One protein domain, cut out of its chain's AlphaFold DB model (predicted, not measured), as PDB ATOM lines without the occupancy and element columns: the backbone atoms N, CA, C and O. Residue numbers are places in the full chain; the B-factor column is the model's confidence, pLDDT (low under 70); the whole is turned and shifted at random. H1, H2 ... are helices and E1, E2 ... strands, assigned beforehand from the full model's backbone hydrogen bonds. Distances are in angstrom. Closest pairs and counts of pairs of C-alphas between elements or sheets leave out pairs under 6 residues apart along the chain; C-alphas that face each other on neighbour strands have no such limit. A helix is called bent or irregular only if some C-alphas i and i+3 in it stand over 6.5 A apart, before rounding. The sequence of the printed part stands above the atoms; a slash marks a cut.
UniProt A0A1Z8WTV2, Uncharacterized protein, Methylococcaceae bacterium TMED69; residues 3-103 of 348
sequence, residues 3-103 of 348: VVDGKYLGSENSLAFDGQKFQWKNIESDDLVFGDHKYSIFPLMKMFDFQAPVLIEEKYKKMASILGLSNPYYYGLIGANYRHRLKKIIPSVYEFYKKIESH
ATOM      1  N   VAL A   3       5.187 -29.465  13.785       97.00
ATOM      2  CA  VAL A   3       4.055 -30.124  14.455       97.00
ATOM      3  C   VAL A   3       3.862 -31.551  13.952       97.00
ATOM      4  O   VAL A   3       3.845 -31.802  12.754       97.00
ATOM      5  N   VAL A   4       3.686 -32.503  14.866       95.88
ATOM      6  CA  VAL A   4       3.278 -33.882  14.569       95.88
ATOM      7  C   VAL A   4       1.767 -33.985  14.718       95.88
ATOM      8  O   VAL A   4       1.231 -33.647  15.773       95.88
ATOM      9  N   ASP A   5       1.097 -34.470  13.675       95.12
ATOM     10  CA  ASP A   5      -0.358 -34.633  13.639       95.12
ATOM     11  C   ASP A   5      -0.853 -35.546  14.776       95.12
ATOM     12  O   ASP A   5      -0.363 -36.668  14.955       95.12
ATOM     13  N   GLY A   6      -1.864 -35.079  15.514       92.06
ATOM     14  CA  GLY A   6      -2.544 -35.832  16.567       92.06
ATOM     15  C   GLY A   6      -3.002 -37.226  16.133       92.06
ATOM     16  O   GLY A   6      -2.844 -38.177  16.898       92.06
ATOM     17  N   LYS A   7      -3.433 -37.415  14.876       90.00
ATOM     18  CA  LYS A   7      -3.826 -38.739  14.344       90.00
ATOM     19  C   LYS A   7      -2.689 -39.758  14.368       90.00
ATOM     20  O   LYS A   7      -2.916 -40.952  14.542       90.00
ATOM     21  N   TYR A   8      -1.448 -39.303  14.202       89.38
ATOM     22  CA  TYR A   8      -0.279 -40.183  14.250       89.38
ATOM     23  C   TYR A   8       0.069 -40.566  15.688       89.38
ATOM     24  O   TYR A   8       0.685 -41.609  15.909       89.38
ATOM     25  N   LEU A   9      -0.329 -39.734  16.651       88.44
ATOM     26  CA  LEU A   9      -0.143 -39.914  18.091       88.44
ATOM     27  C   LEU A   9      -1.338 -40.637  18.740       88.44
ATOM     28  O   LEU A   9      -1.217 -41.146  19.854       88.44
ATOM     29  N   GLY A  10      -2.474 -40.689  18.037       84.81
ATOM     30  CA  GLY A  10      -3.768 -41.111  18.557       84.81
ATOM     31  C   GLY A  10      -4.323 -40.154  19.615       84.81
ATOM     32  O   GLY A  10      -4.849 -40.590  20.633       84.81
ATOM     33  N   SER A  11      -4.144 -38.853  19.404       87.75
ATOM     34  CA  SER A  11      -4.628 -37.785  20.277       87.75
ATOM     35  C   SER A  11      -5.444 -36.777  19.469       87.75
ATOM     36  O   SER A  11      -5.236 -36.624  18.266       87.75
ATOM     37  N   GLU A  12      -6.368 -36.083  20.131       88.38
ATOM     38  CA  GLU A  12      -7.044 -34.910  19.563       88.38
ATOM     39  C   GLU A  12      -6.071 -33.736  19.392       88.38
ATOM     40  O   GLU A  12      -6.177 -32.965  18.440       88.38
ATOM     41  N   ASN A  13      -5.082 -33.642  20.285       92.19
ATOM     42  CA  ASN A  13      -4.052 -32.618  20.237       92.19
ATOM     43  C   ASN A  13      -2.870 -33.075  19.382       92.19
ATOM     44  O   ASN A  13      -2.548 -34.259  19.285       92.19
ATOM     45  N   SER A  14      -2.181 -32.106  18.794       95.56
ATOM     46  CA  SER A  14      -0.941 -32.329  18.059       95.56
ATOM     47  C   SER A  14       0.267 -32.021  18.936       95.56
ATOM     48  O   SER A  14       0.160 -31.341  19.958       95.56
ATOM     49  N   LEU A  15       1.432 -32.542  18.558       95.12
ATOM     50  CA  LEU A  15       2.655 -32.381  19.339       95.12
ATOM     51  C   LEU A  15       3.632 -31.482  18.589       95.12
ATOM     52  O   LEU A  15       4.177 -31.875  17.559       95.12
ATOM     53  N   ALA A  16       3.857 -30.280  19.104       96.50
ATOM     54  CA  ALA A  16       4.882 -29.381  18.607       96.50
ATOM     55  C   ALA A  16       6.257 -29.746  19.165       96.50
ATOM     56  O   ALA A  16       6.380 -30.171  20.315       96.50
ATOM     57  N   PHE A  17       7.286 -29.535  18.349       95.81
ATOM     58  CA  PHE A  17       8.686 -29.629  18.738       95.81
ATOM     59  C   PHE A  17       9.435 -28.375  18.269       95.81
ATOM     60  O   PHE A  17       9.314 -27.957  17.113       95.81
ATOM     61  N   ASP A  18      10.188 -27.767  19.183       94.56
ATOM     62  CA  ASP A  18      10.972 -26.542  18.963       94.56
ATOM     63  C   ASP A  18      12.488 -26.800  18.864       94.56
ATOM     64  O   ASP A  18      13.289 -25.866  18.868       94.56
ATOM     65  N   GLY A  19      12.890 -28.069  18.774       94.25
ATOM     66  CA  GLY A  19      14.291 -28.494  18.788       94.25
ATOM     67  C   GLY A  19      14.791 -28.932  20.163       94.25
ATOM     68  O   GLY A  19      15.790 -29.642  20.238       94.25
ATOM     69  N   GLN A  20      14.093 -28.572  21.245       94.31
ATOM     70  CA  GLN A  20      14.493 -28.919  22.611       94.31
ATOM     71  C   GLN A  20      13.396 -29.665  23.365       94.31
ATOM     72  O   GLN A  20      13.655 -30.699  23.985       94.31
ATOM     73  N   LYS A  21      12.161 -29.166  23.310       94.50
ATOM     74  CA  LYS A  21      11.035 -29.682  24.086       94.50
ATOM     75  C   LYS A  21       9.829 -29.968  23.208       94.50
ATOM     76  O   LYS A  21       9.637 -29.402  22.134       94.50
ATOM     77  N   PHE A  22       9.004 -30.874  23.715       94.38
ATOM     78  CA  PHE A  22       7.707 -31.182  23.140       94.38
ATOM     79  C   PHE A  22       6.609 -30.431  23.886       94.38
ATOM     80  O   PHE A  22       6.626 -30.372  25.117       94.38
ATOM     81  N   GLN A  23       5.635 -29.904  23.150       95.75
ATOM     82  CA  GLN A  23       4.464 -29.242  23.712       95.75
ATOM     83  C   GLN A  23       3.204 -29.668  22.961       95.75
ATOM     84  O   GLN A  23       3.184 -29.694  21.734       95.75
ATOM     85  N   TRP A  24       2.139 -29.987  23.693       95.56
ATOM     86  CA  TRP A  24       0.829 -30.221  23.088       95.56
ATOM     87  C   TRP A  24       0.224 -28.897  22.609       95.56
ATOM     88  O   TRP A  24       0.183 -27.931  23.372       95.56
ATOM     89  N   LYS A  25      -0.240 -28.851  21.357       96.31
ATOM     90  CA  LYS A  25      -0.966 -27.711  20.777       96.31
ATOM     91  C   LYS A  25      -1.975 -28.164  19.719       96.31
ATOM     92  O   LYS A  25      -1.891 -29.274  19.193       96.31
ATOM     93  N   ASN A  26      -2.887 -27.268  19.364       95.75
ATOM     94  CA  ASN A  26      -3.690 -27.391  18.149       95.75
ATOM     95  C   ASN A  26      -2.851 -26.994  16.929       95.75
ATOM     96  O   ASN A  26      -1.995 -26.124  17.046       95.75
ATOM     97  N   ILE A  27      -3.090 -27.611  15.770       95.00
ATOM     98  CA  ILE A  27      -2.424 -27.230  14.515       95.00
ATOM     99  C   ILE A  27      -2.915 -25.837  14.107       95.00
ATOM    100  O   ILE A  27      -4.117 -25.634  13.928       95.00
ATOM    101  N   GLU A  28      -1.997 -24.886  13.948       93.75
ATOM    102  CA  GLU A  28      -2.316 -23.556  13.430       93.75
ATOM    103  C   GLU A  28      -2.359 -23.552  11.901       93.75
ATOM    104  O   GLU A  28      -1.886 -24.466  11.222       93.75
ATOM    105  N   SER A  29      -2.967 -22.506  11.338       88.50
ATOM    106  CA  SER A  29      -3.297 -22.471   9.914       88.50
ATOM    107  C   SER A  29      -2.086 -22.559   8.987       88.50
ATOM    108  O   SER A  29      -2.277 -22.966   7.847       88.50
ATOM    109  N   ASP A  30      -0.888 -22.209   9.461       91.69
ATOM    110  CA  ASP A  30       0.375 -22.124   8.730       91.69
ATOM    111  C   ASP A  30       1.463 -23.089   9.239       91.69
ATOM    112  O   ASP A  30       2.570 -23.095   8.687       91.69
ATOM    113  N   ASP A  31       1.160 -23.937  10.222       95.62
ATOM    114  CA  ASP A  31       2.100 -24.942  10.721       95.62
ATOM    115  C   ASP A  31       2.469 -25.946   9.607       95.62
ATOM    116  O   ASP A  31       1.618 -26.425   8.847       95.62
ATOM    117  N   LEU A  32       3.759 -26.295   9.514       96.69
ATOM    118  CA  LEU A  32       4.203 -27.464   8.749       96.69
ATOM    119  C   LEU A  32       4.015 -28.711   9.607       96.69
ATOM    120  O   LEU A  32       4.489 -28.777  10.744       96.69
ATOM    121  N   VAL A  33       3.332 -29.703   9.039       97.19
ATOM    122  CA  VAL A  33       2.826 -30.848   9.795       97.19
ATOM    123  C   VAL A  33       3.459 -32.145   9.310       97.19
ATOM    124  O   VAL A  33       3.460 -32.459   8.123       97.19
ATOM    125  N   PHE A  34       3.955 -32.958  10.229       96.62
ATOM    126  CA  PHE A  34       4.289 -34.350   9.971       96.62
ATOM    127  C   PHE A  34       3.054 -35.212  10.184       96.62
ATOM    128  O   PHE A  34       2.700 -35.554  11.313       96.62
ATOM    129  N   GLY A  35       2.373 -35.518   9.084       93.81
ATOM    130  CA  GLY A  35       1.134 -36.281   9.103       93.81
ATOM    131  C   GLY A  35       0.223 -35.983   7.918       93.81
ATOM    132  O   GLY A  35       0.682 -35.524   6.864       93.81
ATOM    133  N   ASP A  36      -1.065 -36.278   8.094       90.31
ATOM    134  CA  ASP A  36      -2.092 -36.140   7.061       90.31
ATOM    135  C   ASP A  36      -2.799 -34.787   7.192       90.31
ATOM    136  O   ASP A  36      -3.888 -34.654   7.750       90.31
ATOM    137  N   HIS A  37      -2.130 -33.759   6.678       94.75
ATOM    138  CA  HIS A  37      -2.582 -32.374   6.717       94.75
ATOM    139  C   HIS A  37      -2.329 -31.690   5.371       94.75
ATOM    140  O   HIS A  37      -1.442 -32.097   4.613       94.75
ATOM    141  N   LYS A  38      -3.054 -30.599   5.081       94.94
ATOM    142  CA  LYS A  38      -2.838 -29.828   3.844       94.94
ATOM    143  C   LYS A  38      -1.395 -29.345   3.713       94.94
ATOM    144  O   LYS A  38      -0.847 -29.366   2.618       94.94
ATOM    145  N   TYR A  39      -0.764 -29.005   4.834       96.12
ATOM    146  CA  TYR A  39       0.640 -28.600   4.940       96.12
ATOM    147  C   TYR A  39       1.533 -29.722   5.454       96.12
ATOM    148  O   TYR A  39       2.439 -29.501   6.255       96.12
ATOM    149  N   SER A  40       1.256 -30.942   4.991       96.06
ATOM    150  CA  SER A  40       2.140 -32.074   5.216       96.06
ATOM    151  C   SER A  40       3.552 -31.745   4.729       96.06
ATOM    152  O   SER A  40       3.732 -31.227   3.627       96.06
ATOM    153  N   ILE A  41       4.560 -32.071   5.531       96.81
ATOM    154  CA  ILE A  41       5.969 -31.875   5.180       96.81
ATOM    155  C   ILE A  41       6.488 -32.956   4.218       96.81
ATOM    156  O   ILE A  41       7.496 -32.749   3.551       96.81
ATOM    157  N   PHE A  42       5.781 -34.085   4.065       96.50
ATOM    158  CA  PHE A  42       6.232 -35.209   3.234       96.50
ATOM    159  C   PHE A  42       6.459 -34.864   1.754       96.50
ATOM    160  O   PHE A  42       7.485 -35.284   1.214       96.50
ATOM    161  N   PRO A  43       5.579 -34.100   1.071       96.62
ATOM    162  CA  PRO A  43       5.845 -33.692  -0.303       96.62
ATOM    163  C   PRO A  43       7.102 -32.826  -0.410       96.62
ATOM    164  O   PRO A  43       7.861 -33.008  -1.352       96.62
ATOM    165  N   LEU A  44       7.347 -31.933   0.557       97.31
ATOM    166  CA  LEU A  44       8.568 -31.125   0.598       97.31
ATOM    167  C   LEU A  44       9.793 -32.022   0.802       97.31
ATOM    168  O   LEU A  44      10.720 -31.944   0.012       97.31
ATOM    169  N   MET A  45       9.771 -32.944   1.767       97.19
ATOM    170  CA  MET A  45      10.866 -33.907   1.970       97.19
ATOM    171  C   MET A  45      11.214 -34.637   0.672       97.19
ATOM    172  O   MET A  45      12.360 -34.614   0.245       97.19
ATOM    173  N   LYS A  46      10.206 -35.170  -0.028       96.50
ATOM    174  CA  LYS A  46      10.405 -35.854  -1.310       96.50
ATOM    175  C   LYS A  46      10.973 -34.939  -2.406       96.50
ATOM    176  O   LYS A  46      11.783 -35.397  -3.201       96.50
ATOM    177  N   MET A  47      10.561 -33.669  -2.471       96.38
ATOM    178  CA  MET A  47      11.097 -32.703  -3.447       96.38
ATOM    179  C   MET A  47      12.585 -32.405  -3.218       96.38
ATOM    180  O   MET A  47      13.317 -32.237  -4.183       96.38
ATOM    181  N   PHE A  48      13.020 -32.376  -1.959       96.06
ATOM    182  CA  PHE A  48      14.405 -32.123  -1.544       96.06
ATOM    183  C   PHE A  48      15.226 -33.419  -1.364       96.06
ATOM    184  O   PHE A  48      16.224 -33.413  -0.650       96.06
ATOM    185  N   ASP A  49      14.770 -34.536  -1.952       95.38
ATOM    186  CA  ASP A  49      15.366 -35.883  -1.834       95.38
ATOM    187  C   ASP A  49      15.654 -36.330  -0.391       95.38
ATOM    188  O   ASP A  49      16.562 -37.101  -0.091       95.38
ATOM    189  N   PHE A  50      14.842 -35.850   0.544       95.69
ATOM    190  CA  PHE A  50      14.867 -36.300   1.918       95.69
ATOM    191  C   PHE A  50      13.901 -37.477   2.072       95.69
ATOM    192  O   PHE A  50      12.682 -37.345   1.909       95.69
ATOM    193  N   GLN A  51      14.429 -38.645   2.436       94.56
ATOM    194  CA  GLN A  51      13.608 -39.831   2.659       94.56
ATOM    195  C   GLN A  51      12.687 -39.633   3.872       94.56
ATOM    196  O   GLN A  51      13.139 -39.524   5.013       94.56
ATOM    197  N   ALA A  52      11.374 -39.615   3.631       92.62
ATOM    198  CA  ALA A  52      10.383 -39.496   4.691       92.62
ATOM    199  C   ALA A  52      10.488 -40.687   5.669       92.62
ATOM    200  O   ALA A  52      10.300 -41.838   5.259       92.62
ATOM    201  N   PRO A  53      10.765 -40.446   6.961       94.31
ATOM    202  CA  PRO A  53      10.878 -41.514   7.936       94.31
ATOM    203  C   PRO A  53       9.499 -42.099   8.251       94.31
ATOM    204  O   PRO A  53       8.502 -41.387   8.383       94.31
ATOM    205  N   VAL A  54       9.444 -43.419   8.420       92.38
ATOM    206  CA  VAL A  54       8.205 -44.136   8.731       92.38
ATOM    207  C   VAL A  54       7.997 -44.164  10.245       92.38
ATOM    208  O   VAL A  54       8.629 -44.945  10.955       92.38
ATOM    209  N   LEU A  55       7.095 -43.317  10.750       92.25
ATOM    210  CA  LEU A  55       6.741 -43.312  12.175       92.25
ATOM    211  C   LEU A  55       5.892 -44.537  12.557       92.25
ATOM    212  O   LEU A  55       6.167 -45.206  13.555       92.25
ATOM    213  N   ILE A  56       4.892 -44.859  11.731       91.75
ATOM    214  CA  ILE A  56       3.987 -46.000  11.911       91.75
ATOM    215  C   ILE A  56       4.224 -46.986  10.766       91.75
ATOM    216  O   ILE A  56       3.944 -46.669   9.611       91.75
ATOM    217  N   GLU A  57       4.732 -48.180  11.082       90.88
ATOM    218  CA  GLU A  57       4.910 -49.250  10.090       90.88
ATOM    219  C   GLU A  57       3.577 -49.701   9.486       90.88
ATOM    220  O   GLU A  57       2.557 -49.783  10.177       90.88
ATOM    221  N   GLU A  58       3.622 -50.123   8.223       91.56
ATOM    222  CA  GLU A  58       2.458 -50.621   7.484       91.56
ATOM    223  C   GLU A  58       1.742 -51.786   8.180       91.56
ATOM    224  O   GLU A  58       0.516 -51.857   8.147       91.56
ATOM    225  N   LYS A  59       2.462 -52.658   8.900       93.69
ATOM    226  CA  LYS A  59       1.833 -53.755   9.659       93.69
ATOM    227  C   LYS A  59       0.855 -53.250  10.728       93.69
ATOM    228  O   LYS A  59      -0.191 -53.859  10.930       93.69
ATOM    229  N   TYR A  60       1.155 -52.116  11.367       92.12
ATOM    230  CA  TYR A  60       0.282 -51.515  12.378       92.12
ATOM    231  C   TYR A  60      -0.883 -50.755  11.745       92.12
ATOM    232  O   TYR A  60      -1.989 -50.803  12.277       92.12
ATOM    233  N   LYS A  61      -0.671 -50.119  10.584       90.94
ATOM    234  CA  LYS A  61      -1.765 -49.520   9.804       90.94
ATOM    235  C   LYS A  61      -2.748 -50.586   9.311       90.94
ATOM    236  O   LYS A  61      -3.955 -50.423   9.452       90.94
ATOM    237  N   LYS A  62      -2.236 -51.715   8.807       92.62
ATOM    238  CA  LYS A  62      -3.046 -52.867   8.385       92.62
ATOM    239  C   LYS A  62      -3.826 -53.464   9.554       92.62
ATOM    240  O   LYS A  62      -5.014 -53.719   9.413       92.62
ATOM    241  N   MET A  63      -3.181 -53.637  10.710       93.19
ATOM    242  CA  MET A  63      -3.847 -54.081  11.937       93.19
ATOM    243  C   MET A  63      -5.003 -53.145  12.316       93.19
ATOM    244  O   MET A  63      -6.117 -53.611  12.520       93.19
ATOM    245  N   ALA A  64      -4.764 -51.832  12.350       91.31
ATOM    246  CA  ALA A  64      -5.804 -50.848  12.633       91.31
ATOM    247  C   ALA A  64      -6.973 -50.910  11.638       91.31
ATOM    248  O   ALA A  64      -8.129 -50.861  12.051       91.31
ATOM    249  N   SER A  65      -6.676 -51.071  10.346       92.12
ATOM    250  CA  SER A  65      -7.692 -51.223   9.302       92.12
ATOM    251  C   SER A  65      -8.529 -52.494   9.476       92.12
ATOM    252  O   SER A  65      -9.747 -52.415   9.348       92.12
ATOM    253  N   ILE A  66      -7.915 -53.638   9.804       95.06
ATOM    254  CA  ILE A  66      -8.627 -54.903  10.077       95.06
ATOM    255  C   ILE A  66      -9.555 -54.757  11.290       95.06
ATOM    256  O   ILE A  66     -10.656 -55.296  11.294       95.06
ATOM    257  N   LEU A  67      -9.123 -54.001  12.300       93.56
ATOM    258  CA  LEU A  67      -9.905 -53.718  13.502       93.56
ATOM    259  C   LEU A  67     -10.961 -52.613  13.305       93.56
ATOM    260  O   LEU A  67     -11.667 -52.285  14.254       93.56
ATOM    261  N   GLY A  68     -11.063 -52.010  12.116       93.44
ATOM    262  CA  GLY A  68     -12.016 -50.928  11.844       93.44
ATOM    263  C   GLY A  68     -11.730 -49.630  12.609       93.44
ATOM    264  O   GLY A  68     -12.639 -48.832  12.829       93.44
ATOM    265  N   LEU A  69     -10.482 -49.399  13.035       88.75
ATOM    266  CA  LEU A  69     -10.101 -48.216  13.807       88.75
ATOM    267  C   LEU A  69      -9.874 -47.013  12.881       88.75
ATOM    268  O   LEU A  69      -8.921 -46.986  12.103       88.75
ATOM    269  N   SER A  70     -10.716 -45.985  13.002       82.81
ATOM    270  CA  SER A  70     -10.605 -44.744  12.220       82.81
ATOM    271  C   SER A  70      -9.526 -43.782  12.741       82.81
ATOM    272  O   SER A  70      -8.910 -43.074  11.947       82.81
ATOM    273  N   ASN A  71      -9.257 -43.782  14.053       84.25
ATOM    274  CA  ASN A  71      -8.187 -43.004  14.693       84.25
ATOM    275  C   ASN A  71      -7.426 -43.872  15.713       84.25
ATOM    276  O   ASN A  71      -7.696 -43.811  16.915       84.25
ATOM    277  N   PRO A  72      -6.531 -44.761  15.250       86.44
ATOM    278  CA  PRO A  72      -5.908 -45.752  16.117       86.44
ATOM    279  C   PRO A  72      -4.982 -45.086  17.134       86.44
ATOM    280  O   PRO A  72      -4.104 -44.305  16.766       86.44
ATOM    281  N   TYR A  73      -5.111 -45.452  18.412       87.88
ATOM    282  CA  TYR A  73      -4.189 -45.005  19.457       87.88
ATOM    283  C   TYR A  73      -2.842 -45.731  19.352       87.88
ATOM    284  O   TYR A  73      -2.525 -46.612  20.150       87.88
ATOM    285  N   TYR A  74      -2.042 -45.391  18.336       87.06
ATOM    286  CA  TYR A  74      -0.782 -46.076  18.021       87.06
ATOM    287  C   TYR A  74       0.212 -46.070  19.177       87.06
ATOM    288  O   TYR A  74       0.939 -47.045  19.359       87.06
ATOM    289  N   TYR A  75       0.212 -45.014  19.990       85.62
ATOM    290  CA  TYR A  75       1.008 -44.977  21.207       85.62
ATOM    291  C   TYR A  75       0.636 -46.114  22.172       85.62
ATOM    292  O   TYR A  75       1.528 -46.789  22.682       85.62
ATOM    293  N   GLY A  76      -0.659 -46.365  22.391       85.31
ATOM    294  CA  GLY A  76      -1.129 -47.476  23.221       85.31
ATOM    295  C   GLY A  76      -0.944 -48.840  22.557       85.31
ATOM    296  O   GLY A  76      -0.530 -49.785  23.217       85.31
ATOM    297  N   LEU A  77      -1.182 -48.930  21.244       85.06
ATOM    298  CA  LEU A  77      -1.087 -50.182  20.482       85.06
ATOM    299  C   LEU A  77       0.355 -50.691  20.327       85.06
ATOM    300  O   LEU A  77       0.596 -51.892  20.349       85.06
ATOM    301  N   ILE A  78       1.315 -49.786  20.125       88.06
ATOM    302  CA  ILE A  78       2.720 -50.121  19.835       88.06
ATOM    303  C   ILE A  78       3.604 -49.934  21.087       88.06
ATOM    304  O   ILE A  78       4.691 -50.511  21.189       88.06
ATOM    305  N   GLY A  79       3.160 -49.134  22.059       88.44
ATOM    306  CA  GLY A  79       3.803 -48.978  23.361       88.44
ATOM    307  C   GLY A  79       5.188 -48.321  23.302       88.44
ATOM    308  O   GLY A  79       5.399 -47.274  22.684       88.44
ATOM    309  N   ALA A  80       6.163 -48.918  23.994       90.25
ATOM    310  CA  ALA A  80       7.517 -48.367  24.139       90.25
ATOM    311  C   ALA A  80       8.251 -48.181  22.797       90.25
ATOM    312  O   ALA A  80       8.967 -47.193  22.616       90.25
ATOM    313  N   ASN A  81       8.013 -49.073  21.830       90.12
ATOM    314  CA  ASN A  81       8.640 -49.009  20.508       90.12
ATOM    315  C   ASN A  81       8.243 -47.740  19.738       90.12
ATOM    316  O   ASN A  81       9.077 -47.142  19.059       90.12
ATOM    317  N   TYR A  82       6.995 -47.287  19.884       91.56
ATOM    318  CA  TYR A  82       6.525 -46.050  19.261       91.56
ATOM    319  C   TYR A  82       7.226 -44.826  19.848       91.56
ATOM    320  O   TYR A  82       7.735 -43.990  19.105       91.56
ATOM    321  N   ARG A  83       7.340 -44.756  21.182       89.50
ATOM    322  CA  ARG A  83       8.070 -43.678  21.872       89.50
ATOM    323  C   ARG A  83       9.525 -43.594  21.431       89.50
ATOM    324  O   ARG A  83      10.017 -42.500  21.164       89.50
ATOM    325  N   HIS A  84      10.201 -44.738  21.349       92.19
ATOM    326  CA  HIS A  84      11.585 -44.794  20.889       92.19
ATOM    327  C   HIS A  84      11.719 -44.258  19.455       92.19
ATOM    328  O   HIS A  84      12.586 -43.428  19.184       92.19
ATOM    329  N   ARG A  85      10.817 -44.654  18.548       93.31
ATOM    330  CA  ARG A  85      10.804 -44.151  17.166       93.31
ATOM    331  C   ARG A  85      10.512 -42.673  17.065       93.31
ATOM    332  O   ARG A  85      11.222 -41.991  16.339       93.31
ATOM    333  N   LEU A  86       9.516 -42.177  17.794       92.06
ATOM    334  CA  LEU A  86       9.185 -40.756  17.814       92.06
ATOM    335  C   LEU A  86      10.418 -39.939  18.236       92.06
ATOM    336  O   LEU A  86      10.843 -39.052  17.503       92.06
ATOM    337  N   LYS A  87      11.075 -40.313  19.342       91.75
ATOM    338  CA  LYS A  87      12.305 -39.649  19.813       91.75
ATOM    339  C   LYS A  87      13.454 -39.705  18.804       91.75
ATOM    340  O   LYS A  87      14.232 -38.764  18.737       91.75
ATOM    341  N   LYS A  88      13.567 -40.789  18.033       94.69
ATOM    342  CA  LYS A  88      14.605 -40.950  17.004       94.69
ATOM    343  C   LYS A  88      14.310 -40.141  15.736       94.69
ATOM    344  O   LYS A  88      15.220 -39.573  15.146       94.69
ATOM    345  N   ILE A  89      13.055 -40.126  15.296       95.62
ATOM    346  CA  ILE A  89      12.640 -39.565  14.007       95.62
ATOM    347  C   ILE A  89      12.497 -38.046  14.082       95.62
ATOM    348  O   ILE A  89      12.989 -37.351  13.196       95.62
ATOM    349  N   ILE A  90      11.834 -37.525  15.121       95.19
ATOM    350  CA  ILE A  90      11.462 -36.106  15.167       95.19
ATOM    351  C   ILE A  90      12.665 -35.157  15.065       95.19
ATOM    352  O   ILE A  90      12.558 -34.219  14.279       95.19
ATOM    353  N   PRO A  91      13.815 -35.383  15.732       94.56
ATOM    354  CA  PRO A  91      14.982 -34.516  15.557       94.56
ATOM    355  C   PRO A  91      15.442 -34.421  14.098       94.56
ATOM    356  O   PRO A  91      15.657 -33.331  13.589       94.56
ATOM    357  N   SER A  92      15.500 -35.545  13.377       95.75
ATOM    358  CA  SER A  92      15.907 -35.556  11.964       95.75
ATOM    359  C   SER A  92      14.920 -34.806  11.060       95.75
ATOM    360  O   SER A  92      15.332 -34.076  10.161       95.75
ATOM    361  N   VAL A  93      13.616 -34.936  11.322       96.50
ATOM    362  CA  VAL A  93      12.585 -34.176  10.598       96.50
ATOM    363  C   VAL A  93      12.640 -32.689  10.952       96.50
ATOM    364  O   VAL A  93      12.412 -31.847  10.088       96.50
ATOM    365  N   TYR A  94      12.961 -32.356  12.201       96.56
ATOM    366  CA  TYR A  94      13.120 -30.979  12.649       96.56
ATOM    367  C   TYR A  94      14.290 -30.284  11.951       96.56
ATOM    368  O   TYR A  94      14.122 -29.174  11.454       96.56
ATOM    369  N   GLU A  95      15.433 -30.958  11.814       96.12
ATOM    370  CA  GLU A  95      16.567 -30.436  11.041       96.12
ATOM    371  C   GLU A  95      16.185 -30.166   9.579       96.12
ATOM    372  O   GLU A  95      16.556 -29.141   9.009       96.12
ATOM    373  N   PHE A  96      15.385 -31.047   8.969       96.81
ATOM    374  CA  PHE A  96      14.831 -30.788   7.641       96.81
ATOM    375  C   PHE A  96      13.895 -29.568   7.638       96.81
ATOM    376  O   PHE A  96      14.031 -28.688   6.790       96.81
ATOM    377  N   TYR A  97      12.975 -29.477   8.602       96.75
ATOM    378  CA  TYR A  97      12.078 -28.330   8.755       96.75
ATOM    379  C   TYR A  97      12.853 -27.008   8.852       96.75
ATOM    380  O   TYR A  97      12.509 -26.065   8.144       96.75
ATOM    381  N   LYS A  98      13.933 -26.956   9.641       96.50
ATOM    382  CA  LYS A  98      14.787 -25.769   9.787       96.50
ATOM    383  C   LYS A  98      15.445 -25.332   8.479       96.50
ATOM    384  O   LYS A  98      15.615 -24.140   8.266       96.50
ATOM    385  N   LYS A  99      15.778 -26.270   7.588       95.12
ATOM    386  CA  LYS A  99      16.287 -25.945   6.244       95.12
ATOM    387  C   LYS A  99      15.203 -25.360   5.339       95.12
ATOM    388  O   LYS A  99      15.493 -24.522   4.492       95.12
ATOM    389  N   ILE A 100      13.958 -25.806   5.503       96.81
ATOM    390  CA  ILE A 100      12.845 -25.427   4.626       96.81
ATOM    391  C   ILE A 100      12.094 -24.182   5.098       96.81
ATOM    392  O   ILE A 100      11.543 -23.471   4.261       96.81
ATOM    393  N   GLU A 101      12.065 -23.884   6.399       95.69
ATOM    394  CA  GLU A 101      11.289 -22.755   6.936       95.69
ATOM    395  C   GLU A 101      11.687 -21.408   6.313       95.69
ATOM    396  O   GLU A 101      10.824 -20.560   6.091       95.69
ATOM    397  N   SER A 102      12.970 -21.239   5.979       95.25
ATOM    398  CA  SER A 102      13.524 -20.046   5.335       95.25
ATOM    399  C   SER A 102      13.676 -20.191   3.818       95.25
ATOM    400  O   SER A 102      14.159 -19.273   3.158       95.25
ATOM    401  N   HIS A 103      13.302 -21.336   3.245       97.69
ATOM    402  CA  HIS A 103      13.477 -21.593   1.822       97.69
ATOM    403  C   HIS A 103      12.486 -20.777   0.989       97.69
ATOM    404  O   HIS A 103      11.278 -20.800   1.243       97.69
TER     405      HIS A 103
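What this domain is: This is residues 3 to 103 of the 348 residues of an uncharacterized protein of Methylococcaceae bacterium TMED69 (UniProt A0A1Z8WTV2). One long bent helix, H5, runs along most of the longest axis, and smaller parts are set along it: the two-stranded hairpin E1 and E2, the short strand E3 and helix H2 toward its second arm, H4 and H3 toward the start of its first arm. Short H1 lies in the interior between these two groups, and the unnamed residues 48 to 57 run back from H2 to H3; contacts between the named elements are few. The printed part has 101 residues, with five named helices and three named strands in the order H1, E1, E2, E3, H2, H3, H4, H5, and E1 and E2 form an antiparallel sheet. The class is mostly helix; the whole is compact, with a radius of gyration of the C-alphas of 13.5 A, and only just elongated, spanning 42 by 27 by 25 A.

Where its parts are: H1 is residues 6 to 9, with C-alpha 6 at (-2.544, -35.832, 16.567). E1 is residues 14 to 17, 10.0 A long, and E2 is residues 22 to 25. E3 is residues 32 to 34, and H2 is residues 42 to 47. H3, residues 58 to 66, is 12.2 A long; H4 is residues 74 to 78. H5, residues 80 to 101, was assigned as one helix by its hydrogen bonds but is bent: C-alphas 88 and 91 are 6.6 A apart. Its arms are H5a, residues 80 to 88, 12.5 A, and H5b, residues 91 to 101, 15.0 A, ending with C-alpha 101 at (11.289, -22.755, 6.936).

How they stand to each other: The closest C-alphas of H1 and E1 are those of Gly 6 and Ser 14, 4.1 A apart. E1 and E2 form a hairpin, antiparallel at 142 degrees; N 16 and O 23, 2.8 A, and N 25 and O 14, 2.9 A, are within hydrogen-bond range. E3 pairs with no named strand, but E1 and E3 are near each other. H2 and H5b are close but not clearly touching, at a steep tilt of 64 degrees, the same way; their closest C-alphas are those of Met 45 and Phe 96, 7.6 A. H3 and H4 are close but not clearly touching, with C-alphas 60 and 74 closest at 7.9 A. H1 and H4 only just touch, with 3 pairs of C-alphas within 8 A, the closest those of Leu 9 and Tyr 75, 6.1 A. H4 and H5a touch only at the corner, and only just, with 3 such pairs; C-alphas 75 and 82 are closest at 5.9 A. H5a and H5b stand at a steep tilt of 39 degrees. H3 and H5a are apart. In H2, H3, H4, H5a and H5b every O i to N i+4 pair is within hydrogen-bond range; H1 is too short for such a pair.

The domain as a whole: The two C-alphas farthest apart are those of Leu 67 and Ser 102, 41.8 A. The printed part has no cut, and no link is long. Mean pLDDT of the printed part is 93.2, and no printed residue is under 70.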